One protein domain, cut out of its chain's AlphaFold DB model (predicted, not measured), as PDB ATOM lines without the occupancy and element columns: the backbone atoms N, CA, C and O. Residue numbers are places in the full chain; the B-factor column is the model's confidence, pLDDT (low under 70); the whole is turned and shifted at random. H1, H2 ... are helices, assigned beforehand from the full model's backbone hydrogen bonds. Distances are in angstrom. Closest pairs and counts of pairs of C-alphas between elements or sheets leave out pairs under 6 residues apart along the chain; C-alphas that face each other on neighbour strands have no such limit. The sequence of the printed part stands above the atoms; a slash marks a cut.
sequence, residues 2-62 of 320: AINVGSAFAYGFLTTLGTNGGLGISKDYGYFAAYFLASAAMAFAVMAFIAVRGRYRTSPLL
ATOM      1  N   ALA A   2      12.271  42.282  27.913       71.06
ATOM      2  CA  ALA A   2      13.220  42.495  26.804       71.06
ATOM      3  C   ALA A   2      14.420  43.390  27.176       71.06
ATOM      4  O   ALA A   2      15.550  43.050  26.847       71.06
ATOM      5  N   ILE A   3      14.180  44.470  27.933       74.44
ATOM      6  CA  ILE A   3      15.236  45.366  28.434       74.44
ATOM      7  C   ILE A   3      16.248  44.593  29.290       74.44
ATOM      8  O   ILE A   3      17.430  44.623  28.994       74.44
ATOM      9  N   ASN A   4      15.792  43.816  30.276       73.94
ATOM     10  CA  ASN A   4      16.692  43.119  31.204       73.94
ATOM     11  C   ASN A   4      17.471  41.981  30.537       73.94
ATOM     12  O   ASN A   4      18.613  41.732  30.901       73.94
ATOM     13  N   VAL A   5      16.882  41.312  29.539       75.31
ATOM     14  CA  VAL A   5      17.600  40.313  28.729       75.31
ATOM     15  C   VAL A   5      18.675  40.990  27.874       75.31
ATOM     16  O   VAL A   5      19.804  40.507  27.814       75.31
ATOM     17  N   GLY A   6      18.355  42.136  27.263       79.06
ATOM     18  CA  GLY A   6      19.324  42.952  26.527       79.06
ATOM     19  C   GLY A   6      20.458  43.464  27.420       79.06
ATOM     20  O   GLY A   6      21.624  43.331  27.060       79.06
ATOM     21  N   SER A   7      20.132  43.966  28.613       78.50
ATOM     22  CA  SER A   7      21.107  44.406  29.617       78.50
ATOM     23  C   SER A   7      21.977  43.253  30.115       78.50
ATOM     24  O   SER A   7      23.188  43.414  30.212       78.50
ATOM     25  N   ALA A   8      21.411  42.065  30.350       78.12
ATOM     26  CA  ALA A   8      22.181  40.880  30.726       78.12
ATOM     27  C   ALA A   8      23.183  40.475  29.634       78.12
ATOM     28  O   ALA A   8      24.325  40.143  29.942       78.12
ATOM     29  N   PHE A   9      22.792  40.548  28.356       82.81
ATOM     30  CA  PHE A   9      23.719  40.332  27.244       82.81
ATOM     31  C   PHE A   9      24.801  41.419  27.190       82.81
ATOM     32  O   PHE A   9      25.981  41.104  27.046       82.81
ATOM     33  N   ALA A  10      24.430  42.690  27.357       82.12
ATOM     34  CA  ALA A  10      25.384  43.793  27.367       82.12
ATOM     35  C   ALA A  10      26.416  43.645  28.498       82.12
ATOM     36  O   ALA A  10      27.618  43.718  28.243       82.12
ATOM     37  N   TYR A  11      25.968  43.359  29.722       81.00
ATOM     38  CA  TYR A  11      26.838  43.183  30.886       81.00
ATOM     39  C   TYR A  11      27.590  41.855  30.908       81.00
ATOM     40  O   TYR A  11      28.670  41.795  31.480       81.00
ATOM     41  N   GLY A  12      27.059  40.792  30.307       79.19
ATOM     42  CA  GLY A  12      27.758  39.511  30.227       79.19
ATOM     43  C   GLY A  12      28.827  39.500  29.135       79.19
ATOM     44  O   GLY A  12      29.947  39.034  29.350       79.19
ATOM     45  N   PHE A  13      28.476  40.017  27.957       83.50
ATOM     46  CA  PHE A  13      29.256  39.844  26.737       83.50
ATOM     47  C   PHE A  13      29.951  41.127  26.267       83.50
ATOM     48  O   PHE A  13      31.161  41.107  26.056       83.50
ATOM     49  N   LEU A  14      29.232  42.249  26.121       85.25
ATOM     50  CA  LEU A  14      29.810  43.477  25.544       85.25
ATOM     51  C   LEU A  14      30.838  44.142  26.467       85.25
ATOM     52  O   LEU A  14      31.854  44.631  25.984       85.25
ATOM     53  N   THR A  15      30.609  44.142  27.779       81.31
ATOM     54  CA  THR A  15      31.575  44.653  28.770       81.31
ATOM     55  C   THR A  15      32.873  43.846  28.753       81.31
ATOM     56  O   THR A  15      33.952  44.428  28.681       81.31
ATOM     57  N   THR A  16      32.773  42.514  28.740       78.00
ATOM     58  CA  THR A  16      33.923  41.600  28.685       78.00
ATOM     59  C   THR A  16      34.683  41.731  27.365       78.00
ATOM     60  O   THR A  16      35.912  41.756  27.373       78.00
ATOM     61  N   LEU A  17      33.964  41.872  26.242       84.12
ATOM     62  CA  LEU A  17      34.550  42.174  24.932       84.12
ATOM     63  C   LEU A  17      35.286  43.523  24.949       84.12
ATOM     64  O   LEU A  17      36.375  43.637  24.396       84.12
ATOM     65  N   GLY A  18      34.708  44.522  25.620       80.62
ATOM     66  CA  GLY A  18      35.296  45.843  25.814       80.62
ATOM     67  C   GLY A  18      36.633  45.805  26.554       80.62
ATOM     68  O   GLY A  18      37.593  46.430  26.112       80.62
ATOM     69  N   THR A  19      36.711  45.053  27.656       75.81
ATOM     70  CA  THR A  19      37.884  45.050  28.544       75.81
ATOM     71  C   THR A  19      38.975  44.061  28.151       75.81
ATOM     72  O   THR A  19      40.150  44.342  28.380       75.81
ATOM     73  N   ASN A  20      38.619  42.907  27.584       76.00
ATOM     74  CA  ASN A  20      39.575  41.836  27.280       76.00
ATOM     75  C   ASN A  20      39.769  41.585  25.778       76.00
ATOM     76  O   ASN A  20      40.655  40.816  25.410       76.00
ATOM     77  N   GLY A  21      38.962  42.201  24.908       78.00
ATOM     78  CA  GLY A  21      38.814  41.727  23.532       78.00
ATOM     79  C   GLY A  21      38.070  40.386  23.480       78.00
ATOM     80  O   GLY A  21      37.478  39.935  24.463       78.00
ATOM     81  N   GLY A  22      38.054  39.740  22.316       80.75
ATOM     82  CA  GLY A  22      37.331  38.478  22.116       80.75
ATOM     83  C   GLY A  22      36.914  38.248  20.665       80.75
ATOM     84  O   GLY A  22      36.901  39.174  19.866       80.75
ATOM     85  N   LEU A  23      36.596  36.999  20.300       80.19
ATOM     86  CA  LEU A  23      36.193  36.616  18.930       80.19
ATOM     87  C   LEU A  23      37.178  37.070  17.827       80.19
ATOM     88  O   LEU A  23      36.769  37.456  16.736       80.19
ATOM     89  N   GLY A  24      38.485  37.040  18.113       80.25
ATOM     90  CA  GLY A  24      39.527  37.499  17.184       80.25
ATOM     91  C   GLY A  24      39.782  39.012  17.197       80.25
ATOM     92  O   GLY A  24      40.638  39.485  16.456       80.25
ATOM     93  N   ILE A  25      39.086  39.770  18.049       86.06
ATOM     94  CA  ILE A  25      39.303  41.205  18.264       86.06
ATOM     95  C   ILE A  25      40.332  41.378  19.385       86.06
ATOM     96  O   ILE A  25      40.161  40.819  20.473       86.06
ATOM     97  N   SER A  26      41.400  42.142  19.123       85.25
ATOM     98  CA  SER A  26      42.408  42.456  20.141       85.25
ATOM     99  C   SER A  26      41.837  43.378  21.222       85.25
ATOM    100  O   SER A  26      40.852  44.088  21.006       85.25
ATOM    101  N   LYS A  27      42.488  43.399  22.387       82.50
ATOM    102  CA  LYS A  27      42.103  44.251  23.520       82.50
ATOM    103  C   LYS A  27      42.006  45.736  23.138       82.50
ATOM    104  O   LYS A  27      41.077  46.407  23.576       82.50
ATOM    105  N   ASP A  28      42.884  46.219  22.258       85.56
ATOM    106  CA  ASP A  28      42.923  47.627  21.823       85.56
ATOM    107  C   ASP A  28      41.663  48.052  21.051       85.56
ATOM    108  O   ASP A  28      41.220  49.195  21.145       85.56
ATOM    109  N   TYR A  29      41.047  47.119  20.318       88.00
ATOM    110  CA  TYR A  29      39.807  47.354  19.573       88.00
ATOM    111  C   TYR A  29      38.549  46.905  20.329       88.00
ATOM    112  O   TYR A  29      37.440  47.082  19.819       88.00
ATOM    113  N   GLY A  30      38.690  46.357  21.542       85.38
ATOM    114  CA  GLY A  30      37.587  45.807  22.333       85.38
ATOM    115  C   GLY A  30      36.474  46.824  22.580       85.38
ATOM    116  O   GLY A  30      35.314  46.575  22.248       85.38
ATOM    117  N   TYR A  31      36.822  48.011  23.089       84.25
ATOM    118  CA  TYR A  31      35.852  49.088  23.326       84.25
ATOM    119  C   TYR A  31      35.168  49.557  22.041       84.25
ATOM    120  O   TYR A  31      33.947  49.710  22.018       84.25
ATOM    121  N   PHE A  32      35.931  49.753  20.961       89.12
ATOM    122  CA  PHE A  32      35.370  50.155  19.671       89.12
ATOM    123  C   PHE A  32      34.344  49.129  19.170       89.12
ATOM    124  O   PHE A  32      33.231  49.499  18.798       89.12
ATOM    125  N   ALA A  33      34.682  47.839  19.226       89.94
ATOM    126  CA  ALA A  33      33.792  46.764  18.809       89.94
ATOM    127  C   ALA A  33      32.527  46.676  19.674       89.94
ATOM    128  O   ALA A  33      31.430  46.516  19.136       89.94
ATOM    129  N   ALA A  34      32.655  46.826  20.996       87.56
ATOM    130  CA  ALA A  34      31.517  46.828  21.911       87.56
ATOM    131  C   ALA A  34      30.533  47.972  21.597       87.56
ATOM    132  O   ALA A  34      29.332  47.728  21.453       87.56
ATOM    133  N   TYR A  35      31.033  49.202  21.410       88.81
ATOM    134  CA  TYR A  35      30.199  50.353  21.042       88.81
ATOM    135  C   TYR A  35      29.592  50.227  19.645       88.81
ATOM    136  O   TYR A  35      28.424  50.573  19.447       88.81
ATOM    137  N   PHE A  36      30.351  49.712  18.676       92.12
ATOM    138  CA  PHE A  36      29.855  49.481  17.323       92.12
ATOM    139  C   PHE A  36      28.713  48.462  17.315       92.12
ATOM    140  O   PHE A  36      27.661  48.723  16.733       92.12
ATOM    141  N   LEU A  37      28.877  47.334  18.013       90.50
ATOM    142  CA  LEU A  37      27.860  46.288  18.092       90.50
ATOM    143  C   LEU A  37      26.592  46.782  18.804       90.50
ATOM    144  O   LEU A  37      25.485  46.532  18.325       90.50
ATOM    145  N   ALA A  38      26.738  47.547  19.892       88.00
ATOM    146  CA  ALA A  38      25.611  48.188  20.573       88.00
ATOM    147  C   ALA A  38      24.873  49.189  19.660       88.00
ATOM    148  O   ALA A  38      23.643  49.179  19.583       88.00
ATOM    149  N   SER A  39      25.618  50.012  18.917       89.19
ATOM    150  CA  SER A  39      25.056  50.984  17.970       89.19
ATOM    151  C   SER A  39      24.331  50.296  16.811       89.19
ATOM    152  O   SER A  39      23.229  50.700  16.442       89.19
ATOM    153  N   ALA A  40      24.904  49.216  16.273       91.94
ATOM    154  CA  ALA A  40      24.290  48.409  15.225       91.94
ATOM    155  C   ALA A  40      22.989  47.746  15.701       91.94
ATOM    156  O   ALA A  40      21.991  47.763  14.979       91.94
ATOM    157  N   ALA A  41      22.961  47.223  16.931       89.75
ATOM    158  CA  ALA A  41      21.753  46.663  17.532       89.75
ATOM    159  C   ALA A  41      20.649  47.723  17.704       89.75
ATOM    160  O   ALA A  41      19.489  47.459  17.382       89.75
ATOM    161  N   MET A  42      21.002  48.937  18.144       89.44
ATOM    162  CA  MET A  42      20.052  50.051  18.244       89.44
ATOM    163  C   MET A  42      19.524  50.472  16.865       89.44
ATOM    164  O   MET A  42      18.316  50.621  16.686       89.44
ATOM    165  N   ALA A  43      20.400  50.600  15.865       93.06
ATOM    166  CA  ALA A  43      19.998  50.909  14.494       93.06
ATOM    167  C   ALA A  43      19.046  49.841  13.931       93.06
ATOM    168  O   ALA A  43      18.020  50.175  13.337       93.06
ATOM    169  N   PHE A  44      19.331  48.559  14.178       94.00
ATOM    170  CA  PHE A  44      18.445  47.457  13.811       94.00
ATOM    171  C   PHE A  44      17.079  47.557  14.501       94.00
ATOM    172  O   PHE A  44      16.053  47.417  13.838       94.00
ATOM    173  N   ALA A  45      17.044  47.857  15.802       88.75
ATOM    174  CA  ALA A  45      15.797  48.046  16.538       88.75
ATOM    175  C   ALA A  45      14.956  49.203  15.967       88.75
ATOM    176  O   ALA A  45      13.748  49.052  15.784       88.75
ATOM    177  N   VAL A  46      15.590  50.327  15.611       91.75
ATOM    178  CA  VAL A  46      14.923  51.465  14.959       91.75
ATOM    179  C   VAL A  46      14.379  51.070  13.585       91.75
ATOM    180  O   VAL A  46      13.223  51.363  13.280       91.75
ATOM    181  N   MET A  47      15.161  50.360  12.767       94.44
ATOM    182  CA  MET A  47      14.700  49.873  11.461       94.44
ATOM    183  C   MET A  47      13.512  48.915  11.596       94.44
ATOM    184  O   MET A  47      12.525  49.058  10.874       94.44
ATOM    185  N   ALA A  48      13.561  47.982  12.550       92.56
ATOM    186  CA  ALA A  48      12.459  47.069  12.837       92.56
ATOM    187  C   ALA A  48      11.205  47.823  13.312       92.56
ATOM    188  O   ALA A  48      10.099  47.536  12.851       92.56
ATOM    189  N   PHE A  49      11.366  48.827  14.181       90.56
ATOM    190  CA  PHE A  49      10.264  49.682  14.619       90.56
ATOM    191  C   PHE A  49       9.627  50.430  13.443       90.56
ATOM    192  O   PHE A  49       8.409  50.389  13.285       90.56
ATOM    193  N   ILE A  50      10.433  51.049  12.574       92.56
ATOM    194  CA  ILE A  50       9.944  51.756  11.382       92.56
ATOM    195  C   ILE A  50       9.211  50.792  10.439       92.56
ATOM    196  O   ILE A  50       8.127  51.128   9.961       92.56
ATOM    197  N   ALA A  51       9.750  49.592  10.209       94.06
ATOM    198  CA  ALA A  51       9.143  48.585   9.340       94.06
ATOM    199  C   ALA A  51       7.779  48.096   9.859       94.06
ATOM    200  O   ALA A  51       6.875  47.815   9.074       94.06
ATOM    201  N   VAL A  52       7.606  48.021  11.183       91.88
ATOM    202  CA  VAL A  52       6.380  47.518  11.825       91.88
ATOM    203  C   VAL A  52       5.457  48.653  12.291       91.88
ATOM    204  O   VAL A  52       4.344  48.386  12.742       91.88
ATOM    205  N   ARG A  53       5.844  49.928  12.116       88.12
ATOM    206  CA  ARG A  53       5.107  51.105  12.619       88.12
ATOM    207  C   ARG A  53       3.618  51.101  12.255       88.12
ATOM    208  O   ARG A  53       2.792  51.496  13.065       88.12
ATOM    209  N   GLY A  54       3.277  50.600  11.064       86.75
ATOM    210  CA  GLY A  54       1.897  50.533  10.567       86.75
ATOM    211  C   GLY A  54       0.987  49.562  11.328       86.75
ATOM    212  O   GLY A  54      -0.224  49.618  11.155       86.75
ATOM    213  N   ARG A  55       1.545  48.678  12.167       87.19
ATOM    214  CA  ARG A  55       0.780  47.773  13.041       87.19
ATOM    215  C   ARG A  55       0.538  48.342  14.438       87.19
ATOM    216  O   ARG A  55      -0.245  47.766  15.187       87.19
ATOM    217  N   TYR A  56       1.211  49.429  14.809       83.56
ATOM    218  CA  TYR A  56       1.020  50.052  16.114       83.56
ATOM    219  C   TYR A  56      -0.202  50.969  16.092       83.56
ATOM    220  O   TYR A  56      -0.439  51.698  15.129       83.56
ATOM    221  N   ARG A  57      -0.977  50.953  17.181       83.00
ATOM    222  CA  ARG A  57      -2.080  51.895  17.381       83.00
ATOM    223  C   ARG A  57      -1.492  53.280  17.634       83.00
ATOM    224  O   ARG A  57      -0.948  53.538  18.703       83.00
ATOM    225  N   THR A  58      -1.608  54.167  16.658       75.44
ATOM    226  CA  THR A  58      -1.265  55.578  16.829       75.44
ATOM    227  C   THR A  58      -2.392  56.271  17.583       75.44
ATOM    228  O   THR A  58      -3.506  56.381  17.068       75.44
ATOM    229  N   SER A  59      -2.122  56.724  18.805       71.44
ATOM    230  CA  SER A  59      -3.011  57.667  19.487       71.44
ATOM    231  C   SER A  59      -2.949  59.023  18.773       71.44
ATOM    232  O   SER A  59      -1.873  59.396  18.295       71.44
ATOM    233  N   PRO A  60      -4.072  59.755  18.662       73.31
ATOM    234  CA  PRO A  60      -4.058  61.097  18.094       73.31
ATOM    235  C   PRO A  60      -3.087  61.984  18.880       73.31
ATOM    236  O   PRO A  60      -2.970  61.858  20.100       73.31
ATOM    237  N   LEU A  61      -2.376  62.861  18.168       62.62
ATOM    238  CA  LEU A  61      -1.505  63.856  18.789       62.62
ATOM    239  C   LEU A  61      -2.363  64.739  19.701       62.62
ATOM    240  O   LEU A  61      -3.296  65.389  19.231       62.62
ATOM    241  N   LEU A  62      -2.067  64.740  21.001       65.50
ATOM    242  CA  LEU A  62      -2.670  65.690  21.932       65.50
ATOM    243  C   LEU A  62      -2.253  67.106  21.505       65.50
ATOM    244  O   LEU A  62      -1.079  67.343  21.219       65.50
TER     245      LEU A  62
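AT A GLANCE: This is residues 2 to 62 of the 320 residues of the protein "Slc15a4 protein" of Symbiodinium sp. KB8 (UniProt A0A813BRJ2). A helical hairpin opens as a narrow V: long H2 makes the longest axis, H1 meets it near their link, and residues 2 to 9 and 39 to 62 stick out. The 61 printed residues include two named helices, H1 then H2, and no named strand: all helix. The whole is only just extended, close to loose, with a radius of gyration of the C-alphas of 16.0 A, spanning 49 by 20 by 19 A.

HOW THE PARTS SIT: In H2, residues 27 to 55, look at residues 27 to 34, which alone touch H1, residues 2 to 20, at its residues 14 to 20 alone. The closest C-alphas, of Tyr 31 and Gly 18, are 4.1 A apart. This hairpin's helices run opposite ways at a shallow tilt of 22 degrees. O i to N i+4 pairs within hydrogen-bond range number 21 of 25 in H2 and 13 of 15 in H1.

IN THESE COORDINATES: Find C-alpha 27 at (42.103, 44.251, 23.520); H2 runs 42.8 A to C-alpha 55 at (0.780, 47.773, 13.041). H1 runs 26.4 A from C-alpha 2 at (13.220, 42.495, 26.804).

THE WHOLE: The farthest C-alphas, of Gly 24 and Leu 62, are 51.0 A apart. The printed part has no cut, the link is short, and residues 61 to 62 have pLDDT under 70.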